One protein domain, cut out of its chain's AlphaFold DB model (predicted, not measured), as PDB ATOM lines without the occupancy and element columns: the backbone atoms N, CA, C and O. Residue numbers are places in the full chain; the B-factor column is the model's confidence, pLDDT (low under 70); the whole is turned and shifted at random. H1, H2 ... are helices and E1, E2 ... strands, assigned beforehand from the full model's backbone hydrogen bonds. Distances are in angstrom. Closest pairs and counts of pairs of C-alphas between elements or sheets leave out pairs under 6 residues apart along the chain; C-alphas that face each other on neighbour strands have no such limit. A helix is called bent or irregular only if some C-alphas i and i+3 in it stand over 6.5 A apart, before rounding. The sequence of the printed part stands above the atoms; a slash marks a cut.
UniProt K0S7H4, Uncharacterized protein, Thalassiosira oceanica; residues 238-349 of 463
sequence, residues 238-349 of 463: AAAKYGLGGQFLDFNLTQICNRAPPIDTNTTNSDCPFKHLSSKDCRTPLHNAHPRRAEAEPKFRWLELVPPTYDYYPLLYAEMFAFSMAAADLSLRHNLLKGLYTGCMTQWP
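Overview. This is residues 238 to 349 of the 463 residues of an uncharacterized protein of Thalassiosira oceanica (UniProt K0S7H4). A small core of two crossed helices, H4 and H5, has the short helices H2 and H3 packed on it and H1 near H5, while a small parallel pair of strands, E1 and E2, lies off toward one end of the long axis, with E3 farther out. Long loops make much of the rest: residues 258 to 272 reach the other end of the long axis, and residues 277 to 297 loop from H3 round to H4. The 112 printed residues run E1, H1, H2, H3, H4, H5, E2, E3. The class is mostly helix, though under half of the residues are in named elements. The whole is compact, with a radius of gyration of the C-alphas of 14.3 A, yet elongated, spanning 50 by 32 by 24 A.

Arrangement. E1, residues 238 to 240, and E2, residues 335 to 337, are parallel neighbours at 38 degrees. C-alphas 238 and 335 face each other at 4.3 A; N 239 and O 335, and N 337 and O 239, are within hydrogen-bond range, each pair at 2.9 A. E3, residues 341 to 343, pairs with no named strand; its closest C-alpha to E1 is that of Tyr 341, 7.6 A from that of Ala 240. H5, residues 318 to 329, is apart from E1. H4, residues 298 to 312, touches H5, the closest C-alphas being those of Trp 302 and Ala 326, 5.1 A; they run opposite ways at a steep tilt of 52 degrees. H3, residues 273 to 276, touches H5 at residues 325 to 329 alone, with C-alphas 273 and 329 closest at 5.0 A. H2, residues 253 to 257, touches H4, C-alphas 256 and 308 closest at 5.1 A, and H3, C-alphas 253 and 275 closest at 5.3 A. H1, residues 247 to 250, is close to H5 but not clearly touching: C-alphas 248 and 321 are closest at 5.9 A. E1, the five helices and E2 form a strand-helix-strand unit, two parallel neighbour strands with helices between them. H2 and H5 have every O i to N i+4 pair within hydrogen-bond range, H4 has 9 of 11, and H1 and H3 are too short for such a pair.

Along the chain. E1 begins at C-alpha 238 (290.852, 345.750, 172.135). H4 is 21.7 A long from C-alpha 298 (300.195, 338.936, 178.435); it is only just irregular, with C-alphas 304 and 307 6.7 A apart. H5 is 16.3 A long. H1, H2 and H3 are each 5.9 A, and E1, E2 and E3 are 7.2, 6.2 and 6.8 A. E3 ends at C-alpha 343 (296.406, 363.172, 166.533).

Size, cuts and confidence. The C-alphas of Asn 266 and Pro 349 are the two farthest apart, at 50.3 A. The printed part has no cut; the links H2 to H3 and H3 to H4 are long. The mean pLDDT of the printed part is 79.0, with residues 265 to 270, 283 to 298 and 346 to 349 under 70.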
ATOM      1  N   ALA A 238     291.053 344.760 173.188       88.12
ATOM      2  CA  ALA A 238     290.852 345.750 172.135       88.12
ATOM      3  C   ALA A 238     292.091 346.648 171.996       88.12
ATOM      4  O   ALA A 238     292.887 346.764 172.924       88.12
ATOM      5  N   ALA A 239     292.268 347.276 170.834       87.25
ATOM      6  CA  ALA A 239     293.312 348.275 170.612       87.25
ATOM      7  C   ALA A 239     292.845 349.355 169.635       87.25
ATOM      8  O   ALA A 239     292.085 349.087 168.702       87.25
ATOM      9  N   ALA A 240     293.365 350.570 169.794       84.88
ATOM     10  CA  ALA A 240     293.288 351.575 168.747       84.88
ATOM     11  C   ALA A 240     294.263 351.230 167.603       84.88
ATOM     12  O   ALA A 240     295.327 350.646 167.825       84.88
ATOM     13  N   LYS A 241     293.939 351.615 166.364       80.50
ATOM     14  CA  LYS A 241     294.868 351.454 165.233       80.50
ATOM     15  C   LYS A 241     296.030 352.449 165.350       80.50
ATOM     16  O   LYS A 241     295.911 353.585 164.900       80.50
ATOM     17  N   TYR A 242     297.161 351.998 165.886       74.56
ATOM     18  CA  TYR A 242     298.363 352.819 166.024       74.56
ATOM     19  C   TYR A 242     299.199 352.879 164.731       74.56
ATOM     20  O   TYR A 242     299.333 351.888 164.007       74.56
ATOM     21  N   GLY A 243     299.786 354.042 164.435       72.12
ATOM     22  CA  GLY A 243     300.443 354.332 163.148       72.12
ATOM     23  C   GLY A 243     301.786 353.631 162.885       72.12
ATOM     24  O   GLY A 243     302.330 353.774 161.795       72.12
ATOM     25  N   LEU A 244     302.325 352.861 163.840       76.00
ATOM     26  CA  LEU A 244     303.596 352.136 163.672       76.00
ATOM     27  C   LEU A 244     303.501 350.947 162.698       76.00
ATOM     28  O   LEU A 244     304.484 350.605 162.043       76.00
ATOM     29  N   GLY A 245     302.326 350.320 162.575       81.38
ATOM     30  CA  GLY A 245     302.118 349.180 161.678       81.38
ATOM     31  C   GLY A 245     303.105 348.025 161.913       81.38
ATOM     32  O   GLY A 245     303.407 347.665 163.048       81.38
ATOM     33  N   GLY A 246     303.597 347.431 160.825       86.12
ATOM     34  CA  GLY A 246     304.503 346.277 160.849       86.12
ATOM     35  C   GLY A 246     306.000 346.611 160.860       86.12
ATOM     36  O   GLY A 246     306.768 345.773 160.412       86.12
ATOM     37  N   GLN A 247     306.433 347.795 161.314       89.44
ATOM     38  CA  GLN A 247     307.857 348.202 161.273       89.44
ATOM     39  C   GLN A 247     308.816 347.221 161.976       89.44
ATOM     40  O   GLN A 247     309.967 347.088 161.577       89.44
ATOM     41  N   PHE A 248     308.352 346.492 162.996       90.81
ATOM     42  CA  PHE A 248     309.171 345.477 163.669       90.81
ATOM     43  C   PHE A 248     309.515 344.271 162.775       90.81
ATOM     44  O   PHE A 248     310.416 343.513 163.115       90.81
ATOM     45  N   LEU A 249     308.830 344.079 161.641       92.38
ATOM     46  CA  LEU A 249     309.142 343.013 160.683       92.38
ATOM     47  C   LEU A 249     310.482 343.233 159.967       92.38
ATOM     48  O   LEU A 249     311.085 342.267 159.512       92.38
ATOM     49  N   ASP A 250     310.970 344.476 159.925       93.25
ATOM     50  CA  ASP A 250     312.291 344.817 159.385       93.25
ATOM     51  C   ASP A 250     313.428 344.482 160.377       93.25
ATOM     52  O   ASP A 250     314.604 344.714 160.093       93.25
ATOM     53  N   PHE A 251     313.100 343.957 161.566       95.00
ATOM     54  CA  PHE A 251     314.080 343.614 162.595       95.00
ATOM     55  C   PHE A 251     314.664 342.212 162.387       95.00
ATOM     56  O   PHE A 251     314.068 341.340 161.756       95.00
ATOM     57  N   ASN A 252     315.810 341.929 163.017       94.88
ATOM     58  CA  ASN A 252     316.324 340.561 163.106       94.88
ATOM     59  C   ASN A 252     315.519 339.758 164.145       94.88
ATOM     60  O   ASN A 252     315.976 339.500 165.262       94.88
ATOM     61  N   LEU A 253     314.298 339.368 163.770       94.62
ATOM     62  CA  LEU A 253     313.362 338.632 164.621       94.62
ATOM     63  C   LEU A 253     313.948 337.306 165.122       94.62
ATOM     64  O   LEU A 253     313.696 336.916 166.259       94.62
ATOM     65  N   THR A 254     314.797 336.646 164.332       93.50
ATOM     66  CA  THR A 254     315.538 335.452 164.767       93.50
ATOM     67  C   THR A 254     316.477 335.763 165.931       93.50
ATOM     68  O   THR A 254     316.476 335.039 166.923       93.50
ATOM     69  N   GLN A 255     317.235 336.860 165.872       92.31
ATOM     70  CA  GLN A 255     318.117 337.279 166.967       92.31
ATOM     71  C   GLN A 255     317.340 337.710 168.219       92.31
ATOM     72  O   GLN A 255     317.777 337.402 169.327       92.31
ATOM     73  N   ILE A 256     316.203 338.398 168.061       93.19
ATOM     74  CA  ILE A 256     315.334 338.781 169.187       93.19
ATOM     75  C   ILE A 256     314.762 337.521 169.852       93.19
ATOM     76  O   ILE A 256     314.881 337.353 171.063       93.19
ATOM     77  N   CYS A 257     314.225 336.598 169.052       92.75
ATOM     78  CA  CYS A 257     313.654 335.336 169.512       92.75
ATOM     79  C   CYS A 257     314.671 334.438 170.228       92.75
ATOM     80  O   CYS A 257     314.405 333.983 171.334       92.75
ATOM     81  N   ASN A 258     315.870 334.254 169.661       90.25
ATOM     82  CA  ASN A 258     316.938 333.442 170.263       90.25
ATOM     83  C   ASN A 258     317.441 333.985 171.615       90.25
ATOM     84  O   ASN A 258     318.225 333.323 172.292       90.25
ATOM     85  N   ARG A 259     317.045 335.209 171.984       88.00
ATOM     86  CA  ARG A 259     317.408 335.880 173.237       88.00
ATOM     87  C   ARG A 259     316.226 336.077 174.185       88.00
ATOM     88  O   ARG A 259     316.441 336.513 175.314       88.00
ATOM     89  N   ALA A 260     315.012 335.766 173.742       86.88
ATOM     90  CA  ALA A 260     313.846 335.662 174.600       86.88
ATOM     91  C   ALA A 260     313.825 334.268 175.262       86.88
ATOM     92  O   ALA A 260     314.204 333.286 174.617       86.88
ATOM     93  N   PRO A 261     313.360 334.136 176.515       83.94
ATOM     94  CA  PRO A 261     313.031 332.837 177.093       83.94
ATOM     95  C   PRO A 261     312.045 332.046 176.206       83.94
ATOM     96  O   PRO A 261     311.226 332.658 175.510       83.94
ATOM     97  N   PRO A 262     312.072 330.701 176.205       82.19
ATOM     98  CA  PRO A 262     311.020 329.896 175.586       82.19
ATOM     99  C   PRO A 262     309.662 330.134 176.267       82.19
ATOM    100  O   PRO A 262     309.599 330.241 177.487       82.19
ATOM    101  N   ILE A 263     308.576 330.172 175.486       77.62
ATOM    102  CA  ILE A 263     307.204 330.352 176.012       77.62
ATOM    103  C   ILE A 263     306.766 329.146 176.860       77.62
ATOM    104  O   ILE A 263     306.057 329.307 177.849       77.62
ATOM    105  N   ASP A 264     307.174 327.937 176.466       74.81
ATOM    106  CA  ASP A 264     306.952 326.703 177.221       74.81
ATOM    107  C   ASP A 264     308.306 326.153 177.671       74.81
ATOM    108  O   ASP A 264     309.127 325.735 176.849       74.81
ATOM    109  N   THR A 265     308.525 326.152 178.985       68.06
ATOM    110  CA  THR A 265     309.756 325.689 179.641       68.06
ATOM    111  C   THR A 265     310.041 324.202 179.423       68.06
ATOM    112  O   THR A 265     311.181 323.776 179.591       68.06
ATOM    113  N   ASN A 266     309.043 323.415 179.002       68.12
ATOM    114  CA  ASN A 266     309.201 322.002 178.654       68.12
ATOM    115  C   ASN A 266     309.648 321.794 177.197       68.12
ATOM    116  O   ASN A 266     309.967 320.671 176.804       68.12
ATOM    117  N   THR A 267     309.675 322.855 176.382       63.81
ATOM    118  CA  THR A 267     310.112 322.788 174.984       63.81
ATOM    119  C   THR A 267     311.505 323.383 174.810       63.81
ATOM    120  O   THR A 267     311.749 324.556 175.074       63.81
ATOM    121  N   THR A 268     312.430 322.580 174.284       60.16
ATOM    122  CA  THR A 268     313.763 323.044 173.861       60.16
ATOM    123  C   THR A 268     313.730 323.843 172.554       60.16
ATOM    124  O   THR A 268     314.733 324.440 172.172       60.16
ATOM    125  N   ASN A 269     312.593 323.853 171.852       59.72
ATOM    126  CA  ASN A 269     312.437 324.509 170.560       59.72
ATOM    127  C   ASN A 269     311.954 325.959 170.731       59.72
ATOM    128  O   ASN A 269     310.755 326.221 170.835       59.72
ATOM    129  N   SER A 270     312.894 326.905 170.733       67.56
ATOM    130  CA  SER A 270     312.656 328.350 170.842       67.56
ATOM    131  C   SER A 270     312.114 328.977 169.544       67.56
ATOM    132  O   SER A 270     312.631 329.980 169.049       67.56
ATOM    133  N   ASP A 271     311.066 328.398 168.953       85.31
ATOM    134  CA  ASP A 271     310.431 328.959 167.757       85.31
ATOM    135  C   ASP A 271     309.315 329.953 168.116       85.31
ATOM    136  O   ASP A 271     308.167 329.574 168.355       85.31
ATOM    137  N   CYS A 272     309.664 331.241 168.182       89.88
ATOM    138  CA  CYS A 272     308.719 332.325 168.465       89.88
ATOM    139  C   CYS A 272     307.816 332.610 167.248       89.88
ATOM    140  O   CYS A 272     308.349 332.979 166.193       89.88
ATOM    141  N   PRO A 273     306.475 332.501 167.371       90.38
ATOM    142  CA  PRO A 273     305.524 332.825 166.307       90.38
ATOM    143  C   PRO A 273     305.754 334.151 165.584       90.38
ATOM    144  O   PRO A 273     305.528 334.207 164.375       90.38
ATOM    145  N   PHE A 274     306.216 335.205 166.272       91.00
ATOM    146  CA  PHE A 274     306.399 336.506 165.618       91.00
ATOM    147  C   PHE A 274     307.396 336.480 164.447       91.00
ATOM    148  O   PHE A 274     307.275 337.309 163.550       91.00
ATOM    149  N   LYS A 275     308.343 335.526 164.409       92.50
ATOM    150  CA  LYS A 275     309.332 335.390 163.319       92.50
ATOM    151  C   LYS A 275     308.705 335.101 161.953       92.50
ATOM    152  O   LYS A 275     309.318 335.407 160.938       92.50
ATOM    153  N   HIS A 276     307.520 334.492 161.939       90.44
ATOM    154  CA  HIS A 276     306.842 334.033 160.723       90.44
ATOM    155  C   HIS A 276     305.762 335.008 160.237       90.44
ATOM    156  O   HIS A 276     305.031 334.701 159.296       90.44
ATOM    157  N   LEU A 277     305.631 336.170 160.884       90.19
ATOM    158  CA  LEU A 277     304.662 337.190 160.499       90.19
ATOM    159  C   LEU A 277     305.066 337.893 159.206       90.19
ATOM    160  O   LEU A 277     306.228 338.213 158.969       90.19
ATOM    161  N   SER A 278     304.060 338.230 158.410       89.62
ATOM    162  CA  SER A 278     304.187 339.090 157.243       89.62
ATOM    163  C   SER A 278     303.463 340.420 157.455       89.62
ATOM    164  O   SER A 278     302.589 340.567 158.315       89.62
ATOM    165  N   SER A 279     303.711 341.393 156.577       86.25
ATOM    166  CA  SER A 279     302.952 342.650 156.576       86.25
ATOM    167  C   SER A 279     301.458 342.449 156.264       86.25
ATOM    168  O   SER A 279     300.693 343.410 156.341       86.25
ATOM    169  N   LYS A 280     301.014 341.249 155.855       84.50
ATOM    170  CA  LYS A 280     299.588 340.899 155.755       84.50
ATOM    171  C   LYS A 280     299.009 340.636 157.145       84.50
ATOM    172  O   LYS A 280     297.961 341.188 157.463       84.50
ATOM    173  N   ASP A 281     299.726 339.903 157.989       83.12
ATOM    174  CA  ASP A 281     299.308 339.544 159.348       83.12
ATOM    175  C   ASP A 281     299.215 340.768 160.269       83.12
ATOM    176  O   ASP A 281     298.313 340.853 161.094       83.12
ATOM    177  N   CYS A 282     300.055 341.786 160.054       77.75
ATOM    178  CA  CYS A 282     299.924 343.089 160.723       77.75
ATOM    179  C   CYS A 282     298.751 343.954 160.211       77.75
ATOM    180  O   CYS A 282     298.479 345.009 160.781       77.75
ATOM    181  N   ARG A 283     298.086 343.571 159.108       69.81
ATOM    182  CA  ARG A 283     296.979 344.326 158.478       69.81
ATOM    183  C   ARG A 283     295.626 343.623 158.565       69.81
ATOM    184  O   ARG A 283     294.601 344.297 158.511       69.81
ATOM    185  N   THR A 284     295.603 342.302 158.694       59.53
ATOM    186  CA  THR A 284     294.385 341.515 158.916       59.53
ATOM    187  C   THR A 284     294.297 341.066 160.369       59.53
ATOM    188  O   THR A 284     295.305 340.602 160.893       59.53
ATOM    189  N   PRO A 285     293.114 341.077 161.010       53.59
ATOM    190  CA  PRO A 285     292.919 340.323 162.244       53.59
ATOM    191  C   PRO A 285     293.268 338.857 161.959       53.59
ATOM    192  O   PRO A 285     292.597 338.225 161.144       53.59
ATOM    193  N   LEU A 286     294.343 338.329 162.553       43.78
ATOM    194  CA  LEU A 286     294.820 336.958 162.327       43.78
ATOM    195  C   LEU A 286     293.666 335.962 162.522       43.78
ATOM    196  O   LEU A 286     293.140 335.850 163.624       43.78
ATOM    197  N   HIS A 287     293.232 335.266 161.464       33.31
ATOM    198  CA  HIS A 287     292.001 334.459 161.520       33.31
ATOM    199  C   HIS A 287     292.187 333.074 162.163       33.31
ATOM    200  O   HIS A 287     291.268 332.590 162.826       33.31
ATOM    201  N   ASN A 288     293.379 332.471 162.079       31.02
ATOM    202  CA  ASN A 288     293.635 331.089 162.512       31.02
ATOM    203  C   ASN A 288     294.774 331.043 163.545       31.02
ATOM    204  O   ASN A 288     295.921 331.306 163.210       31.02
ATOM    205  N   ALA A 289     294.454 330.739 164.806       36.72
ATOM    206  CA  ALA A 289     295.407 330.677 165.917       36.72
ATOM    207  C   ALA A 289     294.821 329.818 167.049       36.72
ATOM    208  O   ALA A 289     293.605 329.803 167.242       36.72
ATOM    209  N   HIS A 290     295.672 329.085 167.768       37.00
ATOM    210  CA  HIS A 290     295.240 328.019 168.673       37.00
ATOM    211  C   HIS A 290     294.896 328.578 170.072       37.00
ATOM    212  O   HIS A 290     295.779 329.142 170.719       37.00
ATOM    213  N   PRO A 291     293.673 328.383 170.609       39.16
ATOM    214  CA  PRO A 291     293.214 329.088 171.816       39.16
ATOM    215  C   PRO A 291     293.958 328.745 173.121       39.16
ATOM    216  O   PRO A 291     293.757 329.417 174.123       39.16
ATOM    217  N   ARG A 292     294.841 327.733 173.133       41.47
ATOM    218  CA  ARG A 292     295.567 327.301 174.346       41.47
ATOM    219  C   ARG A 292     296.711 328.235 174.774       41.47
ATOM    220  O   ARG A 292     297.198 328.078 175.882       41.47
ATOM    221  N   ARG A 293     297.169 329.170 173.926       49.88
ATOM    222  CA  ARG A 293     298.255 330.115 174.284       49.88
ATOM    223  C   ARG A 293     297.772 331.419 174.925       49.88
ATOM    224  O   ARG A 293     298.563 332.081 175.583       49.88
ATOM    225  N   ALA A 294     296.484 331.743 174.801       47.25
ATOM    226  CA  ALA A 294     295.899 332.949 175.390       47.25
ATOM    227  C   ALA A 294     295.657 332.845 176.914       47.25
ATOM    228  O   ALA A 294     295.329 333.848 177.539       47.25
ATOM    229  N   GLU A 295     295.823 331.655 177.512       44.66
ATOM    230  CA  GLU A 295     295.774 331.449 178.973       44.66
ATOM    231  C   GLU A 295     297.089 331.885 179.675       44.66
ATOM    232  O   GLU A 295     297.105 332.028 180.895       44.66
ATOM    233  N   ALA A 296     298.183 332.135 178.938       53.97
ATOM    234  CA  ALA A 296     299.428 332.670 179.499       53.97
ATOM    235  C   ALA A 296     299.372 334.204 179.623       53.97
ATOM    236  O   ALA A 296     298.947 334.897 178.695       53.97
ATOM    237  N   GLU A 297     299.799 334.751 180.766       67.06
ATOM    238  CA  GLU A 297     299.538 336.159 181.086       67.06
ATOM    239  C   GLU A 297     300.300 337.140 180.158       67.06
ATOM    240  O   GLU A 297     301.538 337.148 180.154       67.06
ATOM    241  N   PRO A 298     299.596 338.042 179.434       68.25
ATOM    242  CA  PRO A 298     300.195 338.936 178.435       68.25
ATOM    243  C   PRO A 298     301.380 339.771 178.936       68.25
ATOM    244  O   PRO A 298     302.349 340.004 178.209       68.25
ATOM    245  N   LYS A 299     301.310 340.194 180.203       71.94
ATOM    246  CA  LYS A 299     302.309 341.050 180.850       71.94
ATOM    247  C   LYS A 299     303.692 340.392 180.931       71.94
ATOM    248  O   LYS A 299     304.690 341.073 180.712       71.94
ATOM    249  N   PHE A 300     303.771 339.079 181.176       80.00
ATOM    250  CA  PHE A 300     305.057 338.385 181.304       80.00
ATOM    251  C   PHE A 300     305.759 338.244 179.956       80.00
ATOM    252  O   PHE A 300     306.944 338.553 179.855       80.00
ATOM    253  N   ARG A 301     305.035 337.887 178.885       87.38
ATOM    254  CA  ARG A 301     305.679 337.761 177.571       87.38
ATOM    255  C   ARG A 301     306.159 339.106 177.021       87.38
ATOM    256  O   ARG A 301     307.197 339.173 176.365       87.38
ATOM    257  N   TRP A 302     305.441 340.188 177.320       89.12
ATOM    258  CA  TRP A 302     305.877 341.541 176.973       89.12
ATOM    259  C   TRP A 302     307.173 341.929 177.702       89.12
ATOM    260  O   TRP A 302     308.124 342.371 177.055       89.12
ATOM    261  N   LEU A 303     307.252 341.684 179.016       85.62
ATOM    262  CA  LEU A 303     308.466 341.894 179.817       85.62
ATOM    263  C   LEU A 303     309.693 341.175 179.253       85.62
ATOM    264  O   LEU A 303     310.766 341.767 179.155       85.62
ATOM    265  N   GLU A 304     309.533 339.906 178.886       87.25
ATOM    266  CA  GLU A 304     310.598 339.063 178.338       87.25
ATOM    267  C   GLU A 304     311.153 339.579 177.007       87.25
ATOM    268  O   GLU A 304     312.347 339.437 176.734       87.25
ATOM    269  N   LEU A 305     310.299 340.190 176.181       91.06
ATOM    270  CA  LEU A 305     310.660 340.660 174.847       91.06
ATOM    271  C   LEU A 305     311.216 342.088 174.822       91.06
ATOM    272  O   LEU A 305     311.935 342.422 173.879       91.06
ATOM    273  N   VAL A 306     310.980 342.922 175.842       88.88
ATOM    274  CA  VAL A 306     311.557 344.282 175.904       88.88
ATOM    275  C   VAL A 306     313.098 344.290 175.858       88.88
ATOM    276  O   VAL A 306     313.642 344.985 174.992       88.88
ATOM    277  N   PRO A 307     313.836 343.529 176.698       86.69
ATOM    278  CA  PRO A 307     315.299 343.509 176.662       86.69
ATOM    279  C   PRO A 307     315.903 343.153 175.289       86.69
ATOM    280  O   PRO A 307     316.718 343.940 174.802       86.69
ATOM    281  N   PRO A 308     315.540 342.029 174.629       90.00
ATOM    282  CA  PRO A 308     316.121 341.682 173.335       90.00
ATOM    283  C   PRO A 308     315.648 342.604 172.205       90.00
ATOM    284  O   PRO A 308     316.444 342.886 171.308       90.00
ATOM    285  N   THR A 309     314.416 343.131 172.259       91.50
ATOM    286  CA  THR A 309     313.923 344.096 171.259       91.50
ATOM    287  C   THR A 309     314.725 345.390 171.294       91.50
ATOM    288  O   THR A 309     315.145 345.875 170.247       91.50
ATOM    289  N   TYR A 310     315.001 345.938 172.481       87.44
ATOM    290  CA  TYR A 310     315.748 347.192 172.583       87.44
ATOM    291  C   TYR A 310     317.217 347.063 172.178       87.44
ATOM    292  O   TYR A 310     317.817 348.009 171.674       87.44
ATOM    293  N   ASP A 311     317.815 345.893 172.380       86.25
ATOM    294  CA  ASP A 311     319.194 345.658 171.950       86.25
ATOM    295  C   ASP A 311     319.350 345.668 170.430       86.25
ATOM    296  O   ASP A 311     320.445 345.937 169.939       86.25
ATOM    297  N   TYR A 312     318.262 345.397 169.709       88.25
ATOM    298  CA  TYR A 312     318.177 345.590 168.269       88.25
ATOM    299  C   TYR A 312     317.748 347.024 167.910       88.25
ATOM    300  O   TYR A 312     318.350 347.660 167.048       88.25
ATOM    301  N   TYR A 313     316.731 347.555 168.595       88.88
ATOM    302  CA  TYR A 313     316.122 348.858 168.333       88.88
ATOM    303  C   TYR A 313     316.189 349.766 169.580       88.88
ATOM    304  O   TYR A 313     315.221 349.848 170.335       88.88
ATOM    305  N   PRO A 314     317.310 350.470 169.835       86.00
ATOM    306  CA  PRO A 314     317.534 351.201 171.085       86.00
ATOM    307  C   PRO A 314     316.873 352.594 171.123       86.00
ATOM    308  O   PRO A 314     317.477 353.577 171.564       86.00
ATOM    309  N   LEU A 315     315.635 352.687 170.637       84.88
ATOM    310  CA  LEU A 315     314.851 353.914 170.471       84.88
ATOM    311  C   LEU A 315     313.487 353.803 171.179       84.88
ATOM    312  O   LEU A 315     313.122 352.751 171.701       84.88
ATOM    313  N   LEU A 316     312.731 354.906 171.199       79.00
ATOM    314  CA  LEU A 316     311.504 355.068 171.992       79.00
ATOM    315  C   LEU A 316     310.446 353.969 171.774       79.00
ATOM    316  O   LEU A 316     309.825 353.531 172.734       79.00
ATOM    317  N   TYR A 317     310.260 353.491 170.541       83.81
ATOM    318  CA  TYR A 317     309.186 352.541 170.209       83.81
ATOM    319  C   TYR A 317     309.502 351.065 170.498       83.81
ATOM    320  O   TYR A 317     308.667 350.202 170.231       83.81
ATOM    321  N   ALA A 318     310.679 350.742 171.050       88.19
ATOM    322  CA  ALA A 318     311.082 349.351 171.281       88.19
ATOM    323  C   ALA A 318     310.084 348.568 172.145       88.19
ATOM    324  O   ALA A 318     309.826 347.397 171.881       88.19
ATOM    325  N   GLU A 319     309.499 349.209 173.159       85.38
ATOM    326  CA  GLU A 319     308.536 348.557 174.048       85.38
ATOM    327  C   GLU A 319     307.195 348.288 173.353       85.38
ATOM    328  O   GLU A 319     306.584 347.248 173.594       85.38
ATOM    329  N   MET A 320     306.785 349.153 172.418       87.38
ATOM    330  CA  MET A 320     305.588 348.963 171.587       87.38
ATOM    331  C   MET A 320     305.783 347.820 170.578       87.38
ATOM    332  O   MET A 320     304.877 347.017 170.332       87.38
ATOM    333  N   PHE A 321     306.989 347.695 170.019       91.81
ATOM    334  CA  PHE A 321     307.359 346.559 169.174       91.81
ATOM    335  C   PHE A 321     307.478 345.255 169.974       91.81
ATOM    336  O   PHE A 321     306.994 344.220 169.514       91.81
ATOM    337  N   ALA A 322     308.014 345.298 171.198       91.69
ATOM    338  CA  ALA A 322     308.016 344.157 172.112       91.69
ATOM    339  C   ALA A 322     306.590 343.706 172.478       91.69
ATOM    340  O   ALA A 322     306.325 342.507 172.491       91.69
ATOM    341  N   PHE A 323     305.657 344.641 172.701       89.75
ATOM    342  CA  PHE A 323     304.238 344.326 172.902       89.75
ATOM    343  C   PHE A 323     303.626 343.655 171.666       89.75
ATOM    344  O   PHE A 323     302.948 342.638 171.783       89.75
ATOM    345  N   SER A 324     303.917 344.177 170.470       90.44
ATOM    346  CA  SER A 324     303.433 343.615 169.198       90.44
ATOM    347  C   SER A 324     303.914 342.172 168.985       90.44
ATOM    348  O   SER A 324     303.133 341.300 168.601       90.44
ATOM    349  N   MET A 325     305.184 341.898 169.299       92.25
ATOM    350  CA  MET A 325     305.762 340.552 169.262       92.25
ATOM    351  C   MET A 325     305.187 339.635 170.354       92.25
ATOM    352  O   MET A 325     304.877 338.479 170.069       92.25
ATOM    353  N   ALA A 326     304.959 340.142 171.570       90.94
ATOM    354  CA  ALA A 326     304.328 339.384 172.652       90.94
ATOM    355  C   ALA A 326     302.879 338.995 172.326       90.94
ATOM    356  O   ALA A 326     302.472 337.855 172.558       90.94
ATOM    357  N   ALA A 327     302.116 339.917 171.733       88.50
ATOM    358  CA  ALA A 327     300.757 339.662 171.279       88.50
ATOM    359  C   ALA A 327     300.714 338.550 170.219       88.50
ATOM    360  O   ALA A 327     299.853 337.673 170.281       88.50
ATOM    361  N   ALA A 328     301.670 338.530 169.288       88.19
ATOM    362  CA  ALA A 328     301.783 337.468 168.295       88.19
ATOM    363  C   ALA A 328     302.177 336.110 168.904       88.19
ATOM    364  O   ALA A 328     301.530 335.102 168.620       88.19
ATOM    365  N   ASP A 329     303.181 336.085 169.785       88.38
ATOM    366  CA  ASP A 329     303.645 334.874 170.479       88.38
ATOM    367  C   ASP A 329     302.526 334.180 171.272       88.38
ATOM    368  O   ASP A 329     302.372 332.954 171.215       88.38
ATOM    369  N   LEU A 330     301.707 334.981 171.958       85.94
ATOM    370  CA  LEU A 330     300.559 334.534 172.749       85.94
ATOM    371  C   LEU A 330     299.267 334.370 171.932       85.94
ATOM    372  O   LEU A 330     298.252 333.927 172.468       85.94
ATOM    373  N   SER A 331     299.287 334.690 170.633       84.25
ATOM    374  CA  SER A 331     298.105 334.687 169.755       84.25
ATOM    375  C   SER A 331     296.961 335.614 170.218       84.25
ATOM    376  O   SER A 331     295.790 335.355 169.933       84.25
ATOM    377  N   LEU A 332     297.298 336.712 170.901       83.38
ATOM    378  CA  LEU A 332     296.371 337.719 171.425       83.38
ATOM    379  C   LEU A 332     295.839 338.614 170.302       83.38
ATOM    380  O   LEU A 332     296.459 339.599 169.883       83.38
ATOM    381  N   ARG A 333     294.649 338.271 169.813       79.81
ATOM    382  CA  ARG A 333     293.953 339.038 168.778       79.81
ATOM    383  C   ARG A 333     293.305 340.267 169.397       79.81
ATOM    384  O   ARG A 333     292.421 340.135 170.236       79.81
ATOM    385  N   HIS A 334     293.720 341.439 168.936       84.00
ATOM    386  CA  HIS A 334     293.129 342.699 169.359       84.00
ATOM    387  C   HIS A 334     291.962 343.081 168.441       84.00
ATOM    388  O   HIS A 334     292.118 343.135 167.218       84.00
ATOM    389  N   ASN A 335     290.804 343.382 169.027       85.19
ATOM    390  CA  ASN A 335     289.703 344.034 168.325       85.19
ATOM    391  C   ASN A 335     290.125 345.477 167.997       85.19
ATOM    392  O   ASN A 335     290.333 346.279 168.906       85.19
ATOM    393  N   LEU A 336     290.290 345.809 166.711       84.38
ATOM    394  CA  LEU A 336     290.712 347.154 166.304       84.38
ATOM    395  C   LEU A 336     289.537 348.134 166.334       84.38
ATOM    396  O   LEU A 336     288.677 348.116 165.451       84.38
ATOM    397  N   LEU A 337     289.541 349.018 167.327       84.81
ATOM    398  CA  LEU A 337     288.542 350.065 167.500       84.81
ATOM    399  C   LEU A 337     288.924 351.298 166.667       84.81
ATOM    400  O   LEU A 337     290.064 351.774 166.688       84.81
ATOM    401  N   LYS A 338     287.961 351.799 165.887       83.75
ATOM    402  CA  LYS A 338     288.109 352.995 165.043       83.75
ATOM    403  C   LYS A 338     287.608 354.222 165.797       83.75
ATOM    404  O   LYS A 338     286.645 354.121 166.543       83.75
ATOM    405  N   GLY A 339     288.226 355.377 165.561       84.00
ATOM    406  CA  GLY A 339     287.762 356.638 166.146       84.00
ATOM    407  C   GLY A 339     287.924 356.735 167.665       84.00
ATOM    408  O   GLY A 339     287.232 357.539 168.276       84.00
ATOM    409  N   LEU A 340     288.826 355.952 168.276       87.69
ATOM    410  CA  LEU A 340     289.194 356.134 169.685       87.69
ATOM    411  C   LEU A 340     290.005 357.411 169.914       87.69
ATOM    412  O   LEU A 340     289.847 358.058 170.942       87.69
ATOM    413  N   TYR A 341     290.864 357.789 168.968       88.38
ATOM    414  CA  TYR A 341     291.663 358.999 169.099       88.38
ATOM    415  C   TYR A 341     291.903 359.700 167.760       88.38
ATOM    416  O   TYR A 341     291.771 359.100 166.691       88.38
ATOM    417  N   THR A 342     292.254 360.980 167.848       85.25
ATOM    418  CA  THR A 342     292.853 361.788 166.777       85.25
ATOM    419  C   THR A 342     294.262 362.203 167.192       85.25
ATOM    420  O   THR A 342     294.567 362.239 168.383       85.25
ATOM    421  N   GLY A 343     295.133 362.526 166.236       79.31
ATOM    422  CA  GLY A 343     296.406 363.172 166.533       79.31
ATOM    423  C   GLY A 343     297.534 362.757 165.601       79.31
ATOM    424  O   GLY A 343     297.332 362.447 164.429       79.31
ATOM    425  N   CYS A 344     298.748 362.717 166.144       70.88
ATOM    426  CA  CYS A 344     299.981 362.637 165.361       70.88
ATOM    427  C   CYS A 344     300.120 361.324 164.571       70.88
ATOM    428  O   CYS A 344     300.817 361.269 163.562       70.88
ATOM    429  N   MET A 345     299.419 360.278 165.018       70.75
ATOM    430  CA  MET A 345     299.434 358.938 164.429       70.75
ATOM    431  C   MET A 345     298.172 358.621 163.602       70.75
ATOM    432  O   MET A 345     298.120 357.574 162.955       70.75
ATOM    433  N   THR A 346     297.150 359.487 163.634       69.75
ATOM    434  CA  THR A 346     295.822 359.264 163.034       69.75
ATOM    435  C   THR A 346     295.198 360.591 162.598       69.75
ATOM    436  O   THR A 346     294.762 361.383 163.432       69.75
ATOM    437  N   GLN A 347     295.103 360.812 161.286       65.75
ATOM    438  CA  GLN A 347     294.409 361.969 160.710       65.75
ATOM    439  C   GLN A 347     292.907 361.905 161.020       65.75
ATOM    440  O   GLN A 347     292.289 360.894 160.711       65.75
ATOM    441  N   TRP A 348     292.312 362.964 161.569       69.19
ATOM    442  CA  TRP A 348     290.857 363.111 161.726       69.19
ATOM    443  C   TRP A 348     290.460 364.578 161.455       69.19
ATOM    444  O   TRP A 348     291.246 365.457 161.821       69.19
ATOM    445  N   PRO A 349     289.281 364.874 160.866       60.41
ATOM    446  CA  PRO A 349     288.260 363.942 160.376       60.41
ATOM    447  C   PRO A 349     288.772 363.006 159.272       60.41
ATOM    448  O   PRO A 349     289.691 363.329 158.526       60.41
TER     449      PRO A 349